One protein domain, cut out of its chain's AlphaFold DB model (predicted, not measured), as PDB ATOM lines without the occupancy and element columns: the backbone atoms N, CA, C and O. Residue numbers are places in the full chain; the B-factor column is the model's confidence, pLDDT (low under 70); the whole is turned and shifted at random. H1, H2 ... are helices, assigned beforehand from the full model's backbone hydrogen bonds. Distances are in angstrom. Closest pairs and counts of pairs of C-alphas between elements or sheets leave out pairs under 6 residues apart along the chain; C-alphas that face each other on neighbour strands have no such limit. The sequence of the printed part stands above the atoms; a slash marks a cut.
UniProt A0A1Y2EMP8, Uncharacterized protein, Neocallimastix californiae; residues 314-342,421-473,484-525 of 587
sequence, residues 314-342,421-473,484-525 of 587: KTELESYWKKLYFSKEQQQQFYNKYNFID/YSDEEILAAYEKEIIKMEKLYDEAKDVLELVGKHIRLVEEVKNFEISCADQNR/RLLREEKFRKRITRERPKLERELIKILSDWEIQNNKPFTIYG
ATOM      1  N   LYS A 314      38.152 -42.333  17.628       86.75
ATOM      2  CA  LYS A 314      38.151 -41.484  18.828       86.75
ATOM      3  C   LYS A 314      37.837 -42.295  20.087       86.75
ATOM      4  O   LYS A 314      38.590 -42.221  21.054       86.75
ATOM      5  N   THR A 315      36.775 -43.103  20.076       86.56
ATOM      6  CA  THR A 315      36.423 -43.944  21.237       86.56
ATOM      7  C   THR A 315      37.494 -44.987  21.562       86.56
ATOM      8  O   THR A 315      37.767 -45.253  22.734       86.56
ATOM      9  N   GLU A 316      38.138 -45.551  20.540       88.50
ATOM     10  CA  GLU A 316      39.244 -46.492  20.698       88.50
ATOM     11  C   GLU A 316      40.483 -45.808  21.292       88.50
ATOM     12  O   GLU A 316      41.047 -46.287  22.279       88.50
ATOM     13  N   LEU A 317      40.850 -44.639  20.767       88.19
ATOM     14  CA  LEU A 317      41.948 -43.827  21.277       88.19
ATOM     15  C   LEU A 317      41.715 -43.419  22.741       88.19
ATOM     16  O   LEU A 317      42.609 -43.562  23.574       88.19
ATOM     17  N   GLU A 318      40.497 -42.998  23.096       86.75
ATOM     18  CA  GLU A 318      40.116 -42.690  24.480       86.75
ATOM     19  C   GLU A 318      40.180 -43.917  25.400       86.75
ATOM     20  O   GLU A 318      40.541 -43.795  26.575       86.75
ATOM     21  N   SER A 319      39.857 -45.108  24.889       88.31
ATOM     22  CA  SER A 319      40.017 -46.369  25.621       88.31
ATOM     23  C   SER A 319      41.491 -46.644  25.929       88.31
ATOM     24  O   SER A 319      41.833 -46.937  27.080       88.31
ATOM     25  N   TYR A 320      42.385 -46.470  24.952       86.62
ATOM     26  CA  TYR A 320      43.826 -46.598  25.175       86.62
ATOM     27  C   TYR A 320      44.372 -45.533  26.127       86.62
ATOM     28  O   TYR A 320      45.120 -45.866  27.046       86.62
ATOM     29  N   TRP A 321      43.945 -44.275  26.002       88.56
ATOM     30  CA  TRP A 321      44.335 -43.218  26.938       88.56
ATOM     31  C   TRP A 321      43.903 -43.505  28.378       88.56
ATOM     32  O   TRP A 321      44.659 -43.206  29.304       88.56
ATOM     33  N   LYS A 322      42.728 -44.115  28.588       86.44
ATOM     34  CA  LYS A 322      42.289 -44.579  29.916       86.44
ATOM     35  C   LYS A 322      43.174 -45.712  30.436       86.44
ATOM     36  O   LYS A 322      43.589 -45.657  31.591       86.44
ATOM     37  N   LYS A 323      43.491 -46.707  29.600       86.12
ATOM     38  CA  LYS A 323      44.367 -47.837  29.968       86.12
ATOM     39  C   LYS A 323      45.793 -47.393  30.310       86.12
ATOM     40  O   LYS A 323      46.397 -47.956  31.215       86.12
ATOM     41  N   LEU A 324      46.306 -46.388  29.606       84.69
ATOM     42  CA  LEU A 324      47.645 -45.820  29.789       84.69
ATOM     43  C   LEU A 324      47.695 -44.691  30.839       84.69
ATOM     44  O   LEU A 324      48.757 -44.118  31.061       84.69
ATOM     45  N   TYR A 325      46.568 -44.348  31.475       82.06
ATOM     46  CA  TYR A 325      46.456 -43.263  32.461       82.06
ATOM     47  C   TYR A 325      46.957 -41.889  31.967       82.06
ATOM     48  O   TYR A 325      47.605 -41.143  32.708       82.06
ATOM     49  N   PHE A 326      46.654 -41.525  30.719       80.75
ATOM     50  CA  PHE A 326      47.037 -40.226  30.146       80.75
ATOM     51  C   PHE A 326      46.379 -39.045  30.874       80.75
ATOM     52  O   PHE A 326      45.247 -39.139  31.357       80.75
ATOM     53  N   SER A 327      47.066 -37.898  30.922       82.81
ATOM     54  CA  SER A 327      46.496 -36.675  31.503       82.81
ATOM     55  C   SER A 327      45.479 -36.020  30.563       82.81
ATOM     56  O   SER A 327      45.589 -36.112  29.340       82.81
ATOM     57  N   LYS A 328      44.508 -35.287  31.126       80.12
ATOM     58  CA  LYS A 328      43.546 -34.507  30.325       80.12
ATOM     59  C   LYS A 328      44.238 -33.456  29.447       80.12
ATOM     60  O   LYS A 328      43.782 -33.191  28.342       80.12
ATOM     61  N   GLU A 329      45.355 -32.895  29.905       79.75
ATOM     62  CA  GLU A 329      46.142 -31.921  29.137       79.75
ATOM     63  C   GLU A 329      46.792 -32.556  27.901       79.75
ATOM     64  O   GLU A 329      46.757 -31.968  26.823       79.75
ATOM     65  N   GLN A 330      47.327 -33.775  28.023       80.00
ATOM     66  CA  GLN A 330      47.919 -34.517  26.902       80.00
ATOM     67  C   GLN A 330      46.863 -34.916  25.863       80.00
ATOM     68  O   GLN A 330      47.102 -34.798  24.662       80.00
ATOM     69  N   GLN A 331      45.675 -35.327  26.315       82.69
ATOM     70  CA  GLN A 331      44.537 -35.615  25.432       82.69
ATOM     71  C   GLN A 331      44.097 -34.351  24.675       82.69
ATOM     72  O   GLN A 331      43.931 -34.369  23.455       82.69
ATOM     73  N   GLN A 332      43.999 -33.216  25.376       80.94
ATOM     74  CA  GLN A 332      43.604 -31.942  24.775       80.94
ATOM     75  C   GLN A 332      44.635 -31.419  23.764       80.94
ATOM     76  O   GLN A 332      44.257 -30.792  22.779       80.94
ATOM     77  N   GLN A 333      45.929 -31.689  23.957       81.94
ATOM     78  CA  GLN A 333      46.965 -31.341  22.978       81.94
ATOM     79  C   GLN A 333      46.752 -32.048  21.633       81.94
ATOM     80  O   GLN A 333      46.954 -31.427  20.587       81.94
ATOM     81  N   PHE A 334      46.323 -33.316  21.646       82.75
ATOM     82  CA  PHE A 334      45.996 -34.047  20.422       82.75
ATOM     83  C   PHE A 334      44.745 -33.472  19.751       82.75
ATOM     84  O   PHE A 334      44.790 -33.139  18.565       82.75
ATOM     85  N   TYR A 335      43.669 -33.254  20.515       82.12
ATOM     86  CA  TYR A 335      42.433 -32.674  19.983       82.12
ATOM     87  C   TYR A 335      42.632 -31.264  19.425       82.12
ATOM     88  O   TYR A 335      42.239 -31.006  18.296       82.12
ATOM     89  N   ASN A 336      43.350 -30.386  20.126       79.44
ATOM     90  CA  ASN A 336      43.642 -29.033  19.643       79.44
ATOM     91  C   ASN A 336      44.420 -29.029  18.316       79.44
ATOM     92  O   ASN A 336      44.324 -28.075  17.545       79.44
ATOM     93  N   LYS A 337      45.213 -30.077  18.058       76.94
ATOM     94  CA  LYS A 337      45.974 -30.238  16.817       76.94
ATOM     95  C   LYS A 337      45.126 -30.833  15.688       76.94
ATOM     96  O   LYS A 337      45.279 -30.404  14.547       76.94
ATOM     97  N   TYR A 338      44.243 -31.778  16.009       73.25
ATOM     98  CA  TYR A 338      43.351 -32.475  15.078       73.25
ATOM     99  C   TYR A 338      41.900 -32.360  15.555       73.25
ATOM    100  O   TYR A 338      41.281 -33.334  15.994       73.25
ATOM    101  N   ASN A 339      41.378 -31.131  15.499       65.94
ATOM    102  CA  ASN A 339      40.044 -30.810  15.996       65.94
ATOM    103  C   ASN A 339      38.989 -31.540  15.160       65.94
ATOM    104  O   ASN A 339      38.709 -31.159  14.023       65.94
ATOM    105  N   PHE A 340      38.377 -32.558  15.755       58.62
ATOM    106  CA  PHE A 340      37.159 -33.168  15.252       58.62
ATOM    107  C   PHE A 340      35.975 -32.503  15.949       58.62
ATOM    108  O   PHE A 340      35.823 -32.602  17.167       58.62
ATOM    109  N   ILE A 341      35.161 -31.772  15.188       54.91
ATOM    110  CA  ILE A 341      33.943 -31.158  15.713       54.91
ATOM    111  C   ILE A 341      32.864 -32.246  15.739       54.91
ATOM    112  O   ILE A 341      32.211 -32.502  14.725       54.91
ATOM    113  N   ASP A 342      32.664 -32.870  16.902       44.72
ATOM    114  CA  ASP A 342      31.394 -33.532  17.205       44.72
ATOM    115  C   ASP A 342      30.326 -32.437  17.295       44.72
ATOM    116  O   ASP A 342      30.126 -31.810  18.332       44.72
ATOM    117  N   TYR A 421      42.178 -29.230   8.522       65.62
ATOM    118  CA  TYR A 421      42.487 -30.538   7.934       65.62
ATOM    119  C   TYR A 421      41.251 -31.134   7.245       65.62
ATOM    120  O   TYR A 421      40.122 -30.865   7.669       65.62
ATOM    121  N   SER A 422      41.463 -31.918   6.186       74.31
ATOM    122  CA  SER A 422      40.410 -32.712   5.533       74.31
ATOM    123  C   SER A 422      39.969 -33.879   6.426       74.31
ATOM    124  O   SER A 422      40.769 -34.384   7.213       74.31
ATOM    125  N   ASP A 423      38.727 -34.354   6.281       75.88
ATOM    126  CA  ASP A 423      38.201 -35.495   7.050       75.88
ATOM    127  C   ASP A 423      39.079 -36.755   6.866       75.88
ATOM    128  O   ASP A 423      39.303 -37.501   7.817       75.88
ATOM    129  N   GLU A 424      39.656 -36.956   5.674       79.12
ATOM    130  CA  GLU A 424      40.592 -38.059   5.387       79.12
ATOM    131  C   GLU A 424      41.933 -37.909   6.135       79.12
ATOM    132  O   GLU A 424      42.477 -38.883   6.651       79.12
ATOM    133  N   GLU A 425      42.454 -36.684   6.253       81.00
ATOM    134  CA  GLU A 425      43.702 -36.401   6.977       81.00
ATOM    135  C   GLU A 425      43.521 -36.533   8.491       81.00
ATOM    136  O   GLU A 425      44.416 -37.011   9.191       81.00
ATOM    137  N   ILE A 426      42.358 -36.106   8.996       83.25
ATOM    138  CA  ILE A 426      41.980 -36.282  10.398       83.25
ATOM    139  C   ILE A 426      41.928 -37.772  10.699       83.25
ATOM    140  O   ILE A 426      42.555 -38.212  11.659       83.25
ATOM    141  N   LEU A 427      41.254 -38.559   9.862       84.25
ATOM    142  CA  LEU A 427      41.155 -39.989  10.088       84.25
ATOM    143  C   LEU A 427      42.529 -40.672  10.154       84.25
ATOM    144  O   LEU A 427      42.828 -41.351  11.137       84.25
ATOM    145  N   ALA A 428      43.390 -40.419   9.167       84.94
ATOM    146  CA  ALA A 428      44.740 -40.979   9.137       84.94
ATOM    147  C   ALA A 428      45.572 -40.584  10.375       84.94
ATOM    148  O   ALA A 428      46.403 -41.358  10.858       84.94
ATOM    149  N   ALA A 429      45.357 -39.382  10.925       86.62
ATOM    150  CA  ALA A 429      46.013 -38.951  12.158       86.62
ATOM    151  C   ALA A 429      45.518 -39.723  13.394       86.62
ATOM    152  O   ALA A 429      46.336 -40.065  14.250       86.62
ATOM    153  N   TYR A 430      44.215 -40.016  13.484       86.44
ATOM    154  CA  TYR A 430      43.648 -40.821  14.572       86.44
ATOM    155  C   TYR A 430      44.147 -42.268  14.510       86.44
ATOM    156  O   TYR A 430      44.628 -42.770  15.522       86.44
ATOM    157  N   GLU A 431      44.127 -42.909  13.337       87.56
ATOM    158  CA  GLU A 431      44.661 -44.271  13.156       87.56
ATOM    159  C   GLU A 431      46.138 -44.358  13.556       87.56
ATOM    160  O   GLU A 431      46.549 -45.244  14.308       87.56
ATOM    161  N   LYS A 432      46.948 -43.386  13.121       88.56
ATOM    162  CA  LYS A 432      48.369 -43.329  13.470       88.56
ATOM    163  C   LYS A 432      48.602 -43.169  14.973       88.56
ATOM    164  O   LYS A 432      49.545 -43.756  15.507       88.56
ATOM    165  N   GLU A 433      47.788 -42.365  15.655       88.19
ATOM    166  CA  GLU A 433      47.913 -42.202  17.105       88.19
ATOM    167  C   GLU A 433      47.430 -43.449  17.853       88.19
ATOM    168  O   GLU A 433      48.069 -43.820  18.834       88.19
ATOM    169  N   ILE A 434      46.395 -44.148  17.371       88.69
ATOM    170  CA  ILE A 434      45.965 -45.442  17.932       88.69
ATOM    171  C   ILE A 434      47.107 -46.453  17.863       88.69
ATOM    172  O   ILE A 434      47.473 -46.996  18.899       88.69
ATOM    173  N   ILE A 435      47.750 -46.624  16.701       89.75
ATOM    174  CA  ILE A 435      48.895 -47.541  16.537       89.75
ATOM    175  C   ILE A 435      50.028 -47.187  17.512       89.75
ATOM    176  O   ILE A 435      50.663 -48.052  18.117       89.75
ATOM    177  N   LYS A 436      50.294 -45.891  17.692       89.12
ATOM    178  CA  LYS A 436      51.301 -45.420  18.645       89.12
ATOM    179  C   LYS A 436      50.907 -45.728  20.092       89.12
ATOM    180  O   LYS A 436      51.775 -46.108  20.873       89.12
ATOM    181  N   MET A 437      49.638 -45.555  20.458       89.44
ATOM    182  CA  MET A 437      49.140 -45.878  21.797       89.44
ATOM    183  C   MET A 437      49.117 -47.385  22.056       89.44
ATOM    184  O   MET A 437      49.475 -47.801  23.151       89.44
ATOM    185  N   GLU A 438      48.757 -48.194  21.067       89.19
ATOM    186  CA  GLU A 438      48.791 -49.655  21.142       89.19
ATOM    187  C   GLU A 438      50.216 -50.147  21.405       89.19
ATOM    188  O   GLU A 438      50.454 -50.851  22.383       89.19
ATOM    189  N   LYS A 439      51.195 -49.646  20.640       88.88
ATOM    190  CA  LYS A 439      52.610 -49.960  20.864       88.88
ATOM    191  C   LYS A 439      53.082 -49.577  22.271       88.88
ATOM    192  O   LYS A 439      53.749 -50.366  22.933       88.88
ATOM    193  N   LEU A 440      52.719 -48.382  22.743       86.12
ATOM    194  CA  LEU A 440      53.048 -47.938  24.103       86.12
ATOM    195  C   LEU A 440      52.365 -48.794  25.175       86.12
ATOM    196  O   LEU A 440      52.943 -49.023  26.236       86.12
ATOM    197  N   TYR A 441      51.138 -49.248  24.922       87.19
ATOM    198  CA  TYR A 441      50.412 -50.129  25.826       87.19
ATOM    199  C   TYR A 441      51.067 -51.506  25.914       87.19
ATOM    200  O   TYR A 441      51.226 -52.012  27.023       87.19
ATOM    201  N   ASP A 442      51.505 -52.072  24.791       86.12
ATOM    202  CA  ASP A 442      52.205 -53.356  24.761       86.12
ATOM    203  C   ASP A 442      53.573 -53.284  25.454       86.12
ATOM    204  O   ASP A 442      53.888 -54.141  26.278       86.12
ATOM    205  N   GLU A 443      54.351 -52.225  25.206       85.69
ATOM    206  CA  GLU A 443      55.650 -51.988  25.862       85.69
ATOM    207  C   GLU A 443      55.525 -51.756  27.379       85.69
ATOM    208  O   GLU A 443      56.453 -52.037  28.138       85.69
ATOM    209  N   ALA A 444      54.390 -51.227  27.842       84.31
ATOM    210  CA  ALA A 444      54.149 -50.913  29.249       84.31
ATOM    211  C   ALA A 444      53.186 -51.889  29.944       84.31
ATOM    212  O   ALA A 444      52.804 -51.644  31.088       84.31
ATOM    213  N   LYS A 445      52.784 -52.985  29.295       85.25
ATOM    214  CA  LYS A 445      51.703 -53.868  29.760       85.25
ATOM    215  C   LYS A 445      51.945 -54.436  31.157       85.25
ATOM    216  O   LYS A 445      51.074 -54.330  32.023       85.25
ATOM    217  N   ASP A 446      53.141 -54.969  31.388       82.44
ATOM    218  CA  ASP A 446      53.522 -55.584  32.666       82.44
ATOM    219  C   ASP A 446      53.553 -54.545  33.798       82.44
ATOM    220  O   ASP A 446      53.075 -54.784  34.911       82.44
ATOM    221  N   VAL A 447      54.044 -53.341  33.486       84.56
ATOM    222  CA  VAL A 447      54.061 -52.200  34.409       84.56
ATOM    223  C   VAL A 447      52.633 -51.763  34.730       84.56
ATOM    224  O   VAL A 447      52.280 -51.606  35.898       84.56
ATOM    225  N   LEU A 448      51.785 -51.605  33.712       85.50
ATOM    226  CA  LEU A 448      50.399 -51.156  33.842       85.50
ATOM    227  C   LEU A 448      49.532 -52.140  34.629       85.50
ATOM    228  O   LEU A 448      48.659 -51.704  35.379       85.50
ATOM    229  N   GLU A 449      49.768 -53.449  34.519       85.31
ATOM    230  CA  GLU A 449      49.044 -54.437  35.322       85.31
ATOM    231  C   GLU A 449      49.346 -54.272  36.821       85.31
ATOM    232  O   GLU A 449      48.429 -54.280  37.652       85.31
ATOM    233  N   LEU A 450      50.620 -54.073  37.175       83.44
ATOM    234  CA  LEU A 450      51.052 -53.858  38.558       83.44
ATOM    235  C   LEU A 450      50.616 -52.496  39.100       83.44
ATOM    236  O   LEU A 450      50.094 -52.420  40.214       83.44
ATOM    237  N   VAL A 451      50.742 -51.440  38.297       84.94
ATOM    238  CA  VAL A 451      50.173 -50.113  38.570       84.94
ATOM    239  C   VAL A 451      48.673 -50.234  38.841       84.94
ATOM    240  O   VAL A 451      48.182 -49.733  39.848       84.94
ATOM    241  N   GLY A 452      47.926 -50.926  37.979       83.19
ATOM    242  CA  GLY A 452      46.481 -51.088  38.118       83.19
ATOM    243  C   GLY A 452      46.095 -51.880  39.371       83.19
ATOM    244  O   GLY A 452      45.097 -51.569  40.024       83.19
ATOM    245  N   LYS A 453      46.888 -52.889  39.761       83.69
ATOM    246  CA  LYS A 453      46.749 -53.578  41.059       83.69
ATOM    247  C   LYS A 453      47.016 -52.623  42.227       83.69
ATOM    248  O   LYS A 453      46.232 -52.612  43.172       83.69
ATOM    249  N   HIS A 454      48.055 -51.793  42.145       82.69
ATOM    250  CA  HIS A 454      48.384 -50.820  43.185       82.69
ATOM    251  C   HIS A 454      47.311 -49.732  43.332       82.69
ATOM    252  O   HIS A 454      46.865 -49.483  44.446       82.69
ATOM    253  N   ILE A 455      46.827 -49.139  42.233       82.75
ATOM    254  CA  ILE A 455      45.755 -48.129  42.252       82.75
ATOM    255  C   ILE A 455      44.479 -48.702  42.879       82.75
ATOM    256  O   ILE A 455      43.910 -48.064  43.761       82.75
ATOM    257  N   ARG A 456      44.064 -49.917  42.487       83.56
ATOM    258  CA  ARG A 456      42.900 -50.589  43.090       83.56
ATOM    259  C   ARG A 456      43.082 -50.810  44.584       83.56
ATOM    260  O   ARG A 456      42.186 -50.492  45.353       83.56
ATOM    261  N   LEU A 457      44.251 -51.289  45.004       81.31
ATOM    262  CA  LEU A 457      44.545 -51.509  46.417       81.31
ATOM    263  C   LEU A 457      44.536 -50.187  47.202       81.31
ATOM    264  O   LEU A 457      43.963 -50.126  48.284       81.31
ATOM    265  N   VAL A 458      45.104 -49.108  46.658       78.75
ATOM    266  CA  VAL A 458      45.070 -47.769  47.274       78.75
ATOM    267  C   VAL A 458      43.641 -47.234  47.376       78.75
ATOM    268  O   VAL A 458      43.271 -46.664  48.401       78.75
ATOM    269  N   GLU A 459      42.815 -47.438  46.354       79.56
ATOM    270  CA  GLU A 459      41.408 -47.042  46.373       79.56
ATOM    271  C   GLU A 459      40.588 -47.879  47.366       79.56
ATOM    272  O   GLU A 459      39.794 -47.325  48.125       79.56
ATOM    273  N   GLU A 460      40.835 -49.188  47.455       79.75
ATOM    274  CA  GLU A 460      40.262 -50.063  48.483       79.75
ATOM    275  C   GLU A 460      40.652 -49.606  49.892       79.75
ATOM    276  O   GLU A 460      39.798 -49.554  50.775       79.75
ATOM    277  N   VAL A 461      41.912 -49.214  50.104       77.00
ATOM    278  CA  VAL A 461      42.384 -48.652  51.378       77.00
ATOM    279  C   VAL A 461      41.696 -47.332  51.680       77.00
ATOM    280  O   VAL A 461      41.201 -47.151  52.787       77.00
ATOM    281  N   LYS A 462      41.598 -46.426  50.706       74.50
ATOM    282  CA  LYS A 462      40.914 -45.142  50.874       74.50
ATOM    283  C   LYS A 462      39.434 -45.334  51.217       74.50
ATOM    284  O   LYS A 462      38.944 -44.726  52.163       74.50
ATOM    285  N   ASN A 463      38.730 -46.205  50.495       72.81
ATOM    286  CA  ASN A 463      37.322 -46.519  50.751       72.81
ATOM    287  C   ASN A 463      37.133 -47.198  52.114       72.81
ATOM    288  O   ASN A 463      36.171 -46.910  52.828       72.81
ATOM    289  N   PHE A 464      38.070 -48.062  52.506       75.12
ATOM    290  CA  PHE A 464      38.093 -48.690  53.819       75.12
ATOM    291  C   PHE A 464      38.323 -47.680  54.952       75.12
ATOM    292  O   PHE A 464      37.610 -47.726  55.952       75.12
ATOM    293  N   GLU A 465      39.267 -46.751  54.796       71.00
ATOM    294  CA  GLU A 465      39.538 -45.661  55.744       71.00
ATOM    295  C   GLU A 465      38.312 -44.745  55.884       71.00
ATOM    296  O   GLU A 465      37.847 -44.520  56.999       71.00
ATOM    297  N   ILE A 466      37.696 -44.327  54.770       70.88
ATOM    298  CA  ILE A 466      36.449 -43.540  54.772       70.88
ATOM    299  C   ILE A 466      35.329 -44.292  55.506       70.88
ATOM    300  O   ILE A 466      34.614 -43.710  56.322       70.88
ATOM    301  N   SER A 467      35.191 -45.601  55.266       69.25
ATOM    302  CA  SER A 467      34.213 -46.437  55.969       69.25
ATOM    303  C   SER A 467      34.526 -46.574  57.465       69.25
ATOM    304  O   SER A 467      33.606 -46.643  58.281       69.25
ATOM    305  N   CYS A 468      35.808 -46.581  57.847       66.19
ATOM    306  CA  CYS A 468      36.253 -46.614  59.240       66.19
ATOM    307  C   CYS A 468      36.098 -45.267  59.964       66.19
ATOM    308  O   CYS A 468      35.942 -45.266  61.185       66.19
ATOM    309  N   ALA A 469      36.127 -44.143  59.252       66.25
ATOM    310  CA  ALA A 469      35.993 -42.805  59.829       66.25
ATOM    311  C   ALA A 469      34.553 -42.471  60.274       66.25
ATOM    312  O   ALA A 469      34.344 -41.591  61.115       66.25
ATOM    313  N   ASP A 470      33.543 -43.188  59.767       66.06
ATOM    314  CA  ASP A 470      32.142 -42.973  60.144       66.06
ATOM    315  C   ASP A 470      31.860 -43.423  61.596       66.06
ATOM    316  O   ASP A 470      31.968 -44.602  61.961       66.06
ATOM    317  N   GLN A 471      31.474 -42.463  62.444       61.25
ATOM    318  CA  GLN A 471      31.170 -42.657  63.868       61.25
ATOM    319  C   GLN A 471      29.866 -43.433  64.100       61.25
ATOM    320  O   GLN A 471      29.733 -44.136  65.105       61.25
ATOM    321  N   ASN A 472      28.914 -43.365  63.165       63.03
ATOM    322  CA  ASN A 472      27.654 -44.099  63.260       63.03
ATOM    323  C   ASN A 472      27.791 -45.557  62.797       63.03
ATOM    324  O   ASN A 472      26.886 -46.358  63.037       63.03
ATOM    325  N   ARG A 473      28.935 -45.950  62.218       67.88
ATOM    326  CA  ARG A 473      29.139 -47.296  61.655       67.88
ATOM    327  C   ARG A 473      29.007 -48.432  62.675       67.88
ATOM    328  O   ARG A 473      28.657 -49.548  62.297       67.88
ATOM    329  N   ARG A 484      32.627 -57.628  62.440       71.25
ATOM    330  CA  ARG A 484      33.028 -56.495  61.588       71.25
ATOM    331  C   ARG A 484      34.433 -55.982  61.904       71.25
ATOM    332  O   ARG A 484      35.259 -55.942  61.000       71.25
ATOM    333  N   LEU A 485      34.740 -55.694  63.174       68.56
ATOM    334  CA  LEU A 485      36.082 -55.244  63.580       68.56
ATOM    335  C   LEU A 485      37.156 -56.290  63.276       68.56
ATOM    336  O   LEU A 485      38.273 -55.941  62.915       68.56
ATOM    337  N   LEU A 486      36.825 -57.577  63.396       72.19
ATOM    338  CA  LEU A 486      37.769 -58.649  63.095       72.19
ATOM    339  C   LEU A 486      38.068 -58.726  61.594       72.19
ATOM    340  O   LEU A 486      39.205 -58.994  61.212       72.19
ATOM    341  N   ARG A 487      37.071 -58.480  60.735       74.62
ATOM    342  CA  ARG A 487      37.269 -58.369  59.282       74.62
ATOM    343  C   ARG A 487      38.013 -57.084  58.910       74.62
ATOM    344  O   ARG A 487      38.923 -57.169  58.094       74.62
ATOM    345  N   GLU A 488      37.703 -55.955  59.552       76.56
ATOM    346  CA  GLU A 488      38.433 -54.682  59.415       76.56
ATOM    347  C   GLU A 488      39.919 -54.858  59.794       76.56
ATOM    348  O   GLU A 488      40.815 -54.481  59.042       76.56
ATOM    349  N   GLU A 489      40.207 -55.533  60.905       70.56
ATOM    350  CA  GLU A 489      41.573 -55.810  61.356       70.56
ATOM    351  C   GLU A 489      42.289 -56.848  60.473       70.56
ATOM    352  O   GLU A 489      43.473 -56.702  60.168       70.56
ATOM    353  N   LYS A 490      41.586 -57.886  59.993       77.50
ATOM    354  CA  LYS A 490      42.127 -58.824  58.989       77.50
ATOM    355  C   LYS A 490      42.457 -58.111  57.675       77.50
ATOM    356  O   LYS A 490      43.483 -58.426  57.075       77.50
ATOM    357  N   PHE A 491      41.630 -57.158  57.251       75.31
ATOM    358  CA  PHE A 491      41.873 -56.330  56.071       75.31
ATOM    359  C   PHE A 491      43.103 -55.434  56.271       75.31
ATOM    360  O   PHE A 491      44.027 -55.500  55.468       75.31
ATOM    361  N   ARG A 492      43.224 -54.727  57.404       75.25
ATOM    362  CA  ARG A 492      44.444 -53.968  57.757       75.25
ATOM    363  C   ARG A 492      45.697 -54.834  57.762       75.25
ATOM    364  O   ARG A 492      46.725 -54.436  57.222       75.25
ATOM    365  N   LYS A 493      45.619 -56.043  58.325       75.00
ATOM    366  CA  LYS A 493      46.738 -57.001  58.335       75.00
ATOM    367  C   LYS A 493      47.110 -57.500  56.942       75.00
ATOM    368  O   LYS A 493      48.274 -57.821  56.721       75.00
ATOM    369  N   ARG A 494      46.147 -57.596  56.023       79.81
ATOM    370  CA  ARG A 494      46.393 -57.929  54.618       79.81
ATOM    371  C   ARG A 494      47.091 -56.764  53.918       79.81
ATOM    372  O   ARG A 494      48.195 -56.941  53.420       79.81
ATOM    373  N   ILE A 495      46.509 -55.571  53.982       76.19
ATOM    374  CA  ILE A 495      47.023 -54.360  53.331       76.19
ATOM    375  C   ILE A 495      48.423 -53.991  53.832       76.19
ATOM    376  O   ILE A 495      49.306 -53.746  53.020       76.19
ATOM    377  N   THR A 496      48.672 -54.029  55.145       70.19
ATOM    378  CA  THR A 496      50.005 -53.734  55.719       70.19
ATOM    379  C   THR A 496      51.096 -54.702  55.255       70.19
ATOM    380  O   THR A 496      52.275 -54.390  55.376       70.19
ATOM    381  N   ARG A 497      50.732 -55.868  54.702       77.06
ATOM    382  CA  ARG A 497      51.678 -56.827  54.115       77.06
ATOM    383  C   ARG A 497      51.720 -56.761  52.594       77.06
ATOM    384  O   ARG A 497      52.802 -56.869  52.032       77.06
ATOM    385  N   GLU A 498      50.571 -56.657  51.935       79.44
ATOM    386  CA  GLU A 498      50.446 -56.710  50.473       79.44
ATOM    387  C   GLU A 498      50.849 -55.392  49.816       79.44
ATOM    388  O   GLU A 498      51.588 -55.412  48.836       79.44
ATOM    389  N   ARG A 499      50.471 -54.251  50.405       75.88
ATOM    390  CA  ARG A 499      50.808 -52.921  49.889       75.88
ATOM    391  C   ARG A 499      52.324 -52.685  49.768       75.88
ATOM    392  O   ARG A 499      52.763 -52.455  48.646       75.88
ATOM    393  N   PRO A 500      53.154 -52.854  50.820       79.19
ATOM    394  CA  PRO A 500      54.602 -52.632  50.708       79.19
ATOM    395  C   PRO A 500      55.333 -53.717  49.904       79.19
ATOM    396  O   PRO A 500      56.486 -53.540  49.511       79.19
ATOM    397  N   LYS A 501      54.719 -54.889  49.684       79.19
ATOM    398  CA  LYS A 501      55.259 -55.896  48.756       79.19
ATOM    399  C   LYS A 501      55.059 -55.439  47.315       79.19
ATOM    400  O   LYS A 501      56.035 -55.387  46.575       79.19
ATOM    401  N   LEU A 502      53.833 -55.037  46.983       82.12
ATOM    402  CA  LEU A 502      53.488 -54.504  45.671       82.12
ATOM    403  C   LEU A 502      54.235 -53.201  45.374       82.12
ATOM    404  O   LEU A 502      54.739 -53.057  44.275       82.12
ATOM    405  N   GLU A 503      54.391 -52.289  46.338       80.19
ATOM    406  CA  GLU A 503      55.168 -51.052  46.155       80.19
ATOM    407  C   GLU A 503      56.648 -51.331  45.868       80.19
ATOM    408  O   GLU A 503      57.216 -50.708  44.980       80.19
ATOM    409  N   ARG A 504      57.283 -52.292  46.556       81.19
ATOM    410  CA  ARG A 504      58.685 -52.660  46.275       81.19
ATOM    411  C   ARG A 504      58.862 -53.275  44.890       81.19
ATOM    412  O   ARG A 504      59.815 -52.937  44.193       81.19
ATOM    413  N   GLU A 505      57.961 -54.173  44.513       83.25
ATOM    414  CA  GLU A 505      57.947 -54.803  43.190       83.25
ATOM    415  C   GLU A 505      57.710 -53.764  42.084       83.25
ATOM    416  O   GLU A 505      58.447 -53.713  41.101       83.25
ATOM    417  N   LEU A 506      56.764 -52.856  42.313       84.62
ATOM    418  CA  LEU A 506      56.421 -51.755  41.426       84.62
ATOM    419  C   LEU A 506      57.561 -50.734  41.297       84.62
ATOM    420  O   LEU A 506      57.865 -50.322  40.186       84.62
ATOM    421  N   ILE A 507      58.244 -50.364  42.387       83.19
ATOM    422  CA  ILE A 507      59.414 -49.468  42.342       83.19
ATOM    423  C   ILE A 507      60.529 -50.079  41.495       83.19
ATOM    424  O   ILE A 507      61.137 -49.366  40.696       83.19
ATOM    425  N   LYS A 508      60.793 -51.381  41.651       84.12
ATOM    426  CA  LYS A 508      61.816 -52.083  40.871       84.12
ATOM    427  C   LYS A 508      61.469 -52.062  39.382       84.12
ATOM    428  O   LYS A 508      62.252 -51.561  38.587       84.12
ATOM    429  N   ILE A 509      60.263 -52.507  39.033       84.12
ATOM    430  CA  ILE A 509      59.810 -52.611  37.641       84.12
ATOM    431  C   ILE A 509      59.670 -51.237  36.972       84.12
ATOM    432  O   ILE A 509      60.033 -51.088  35.810       84.12
ATOM    433  N   LEU A 510      59.219 -50.207  37.695       82.81
ATOM    434  CA  LEU A 510      59.191 -48.833  37.182       82.81
ATOM    435  C   LEU A 510      60.597 -48.284  36.948       82.81
ATOM    436  O   LEU A 510      60.818 -47.622  35.943       82.81
ATOM    437  N   SER A 511      61.542 -48.554  37.854       80.88
ATOM    438  CA  SER A 511      62.931 -48.105  37.693       80.88
ATOM    439  C   SER A 511      63.583 -48.778  36.485       80.88
ATOM    440  O   SER A 511      64.198 -48.098  35.668       80.88
ATOM    441  N   ASP A 512      63.385 -50.089  36.331       82.19
ATOM    442  CA  ASP A 512      63.876 -50.852  35.182       82.19
ATOM    443  C   ASP A 512      63.243 -50.345  33.870       82.19
ATOM    444  O   ASP A 512      63.947 -50.143  32.878       82.19
ATOM    445  N   TRP A 513      61.940 -50.039  33.874       83.31
ATOM    446  CA  TRP A 513      61.237 -49.485  32.713       83.31
ATOM    447  C   TRP A 513      61.708 -48.069  32.345       83.31
ATOM    448  O   TRP A 513      61.892 -47.779  31.163       83.31
ATOM    449  N   GLU A 514      61.935 -47.186  33.328       85.62
ATOM    450  CA  GLU A 514      62.435 -45.820  33.092       85.62
ATOM    451  C   GLU A 514      63.859 -45.824  32.515       85.62
ATOM    452  O   GLU A 514      64.169 -44.999  31.653       85.62
ATOM    453  N   ILE A 515      64.706 -46.769  32.947       82.56
ATOM    454  CA  ILE A 515      66.060 -46.968  32.409       82.56
ATOM    455  C   ILE A 515      65.994 -47.469  30.962       82.56
ATOM    456  O   ILE A 515      66.712 -46.966  30.101       82.56
ATOM    457  N   GLN A 516      65.117 -48.434  30.674       81.56
ATOM    458  CA  GLN A 516      64.976 -49.001  29.331       81.56
ATOM    459  C   GLN A 516      64.396 -47.996  28.324       81.56
ATOM    460  O   GLN A 516      64.852 -47.933  27.184       81.56
ATOM    461  N   ASN A 517      63.425 -47.178  28.742       79.12
ATOM    462  CA  ASN A 517      62.719 -46.242  27.860       79.12
ATOM    463  C   ASN A 517      63.286 -44.810  27.883       79.12
ATOM    464  O   ASN A 517      62.810 -43.953  27.133       79.12
ATOM    465  N   ASN A 518      64.291 -44.535  28.730       77.38
ATOM    466  CA  ASN A 518      64.907 -43.216  28.946       77.38
ATOM    467  C   ASN A 518      63.889 -42.086  29.190       77.38
ATOM    468  O   ASN A 518      64.105 -40.930  28.811       77.38
ATOM    469  N   LYS A 519      62.742 -42.414  29.792       77.88
ATOM    470  CA  LYS A 519      61.642 -41.483  30.055       77.88
ATOM    471  C   LYS A 519      60.976 -41.828  31.383       77.88
ATOM    472  O   LYS A 519      60.782 -43.010  31.656       77.88
ATOM    473  N   PRO A 520      60.589 -40.823  32.189       77.88
ATOM    474  CA  PRO A 520      59.887 -41.065  33.439       77.88
ATOM    475  C   PRO A 520      58.496 -41.644  33.174       77.88
ATOM    476  O   PRO A 520      57.776 -41.162  32.296       77.88
ATOM    477  N   PHE A 521      58.094 -42.648  33.954       81.50
ATOM    478  CA  PHE A 521      56.764 -43.239  33.832       81.50
ATOM    479  C   PHE A 521      55.743 -42.334  34.525       81.50
ATOM    480  O   PHE A 521      55.728 -42.196  35.756       81.50
ATOM    481  N   THR A 522      54.903 -41.669  33.732       79.50
ATOM    482  CA  THR A 522      53.931 -40.688  34.227       79.50
ATOM    483  C   THR A 522      52.508 -41.225  34.219       79.50
ATOM    484  O   THR A 522      52.054 -41.741  33.204       79.50
ATOM    485  N   ILE A 523      51.775 -40.995  35.306       80.75
ATOM    486  CA  ILE A 523      50.344 -41.270  35.458       80.75
ATOM    487  C   ILE A 523      49.626 -39.945  35.679       80.75
ATOM    488  O   ILE A 523      49.998 -39.164  36.556       80.75
ATOM    489  N   TYR A 524      48.630 -39.654  34.844       77.56
ATOM    490  CA  TYR A 524      47.918 -38.374  34.795       77.56
ATOM    491  C   TYR A 524      48.855 -37.149  34.768       77.56
ATOM    492  O   TYR A 524      48.527 -36.092  35.304       77.56
ATOM    493  N   GLY A 525      50.028 -37.283  34.137       74.69
ATOM    494  CA  GLY A 525      51.027 -36.215  34.009       74.69
ATOM    495  C   GLY A 525      52.000 -36.077  35.185       74.69
ATOM    496  O   GLY A 525      52.858 -35.200  35.150       74.69
TER     497      GLY A 525
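What this domain is: This is residues 314 to 342, 421 to 473 and 484 to 525 of the 587 residues of an uncharacterized protein of Neocallimastix californiae (UniProt A0A1Y2EMP8). H4 and H5 lie side by side as one arm of a V; H3 meets H4 at the corner and makes the other arm, with H1 along it and H2 beside H1. The printed part has 124 residues with five named helices, H1 to H5 in order, all helix in class. It is loose, radius of gyration of the C-alphas 19.5 A, spanning 63 by 39 by 18 A.

How they stand to each other: Look at Leu 450 and Leu 506, the closest C-alphas, 6.4 A apart, where H5, residues 484 to 517, touches H4, residues 445 to 469, opposite ways at a shallow tilt of 30 degrees. H3, residues 423 to 443, touches H1, residues 314 to 323; their closest C-alphas, Leu 317 and Ile 434, are 5.5 A apart. H2, residues 328 to 337, is near H3. Every O i to N i+4 pair is within hydrogen-bond range in H1 to H4, and 27 of 30 in H5.

Where its parts are: Find C-alpha 484 at (33.028, -56.495, 61.588); H5 runs 46.1 A to C-alpha 517 at (62.719, -46.242, 27.860).

The domain as a whole: Across the cuts, C-alphas 342 and 421 are 14.8 A apart, 473 and 484 10.0 A. Residues 339 to 342, 421, 467 to 473 and 485 have pLDDT under 70.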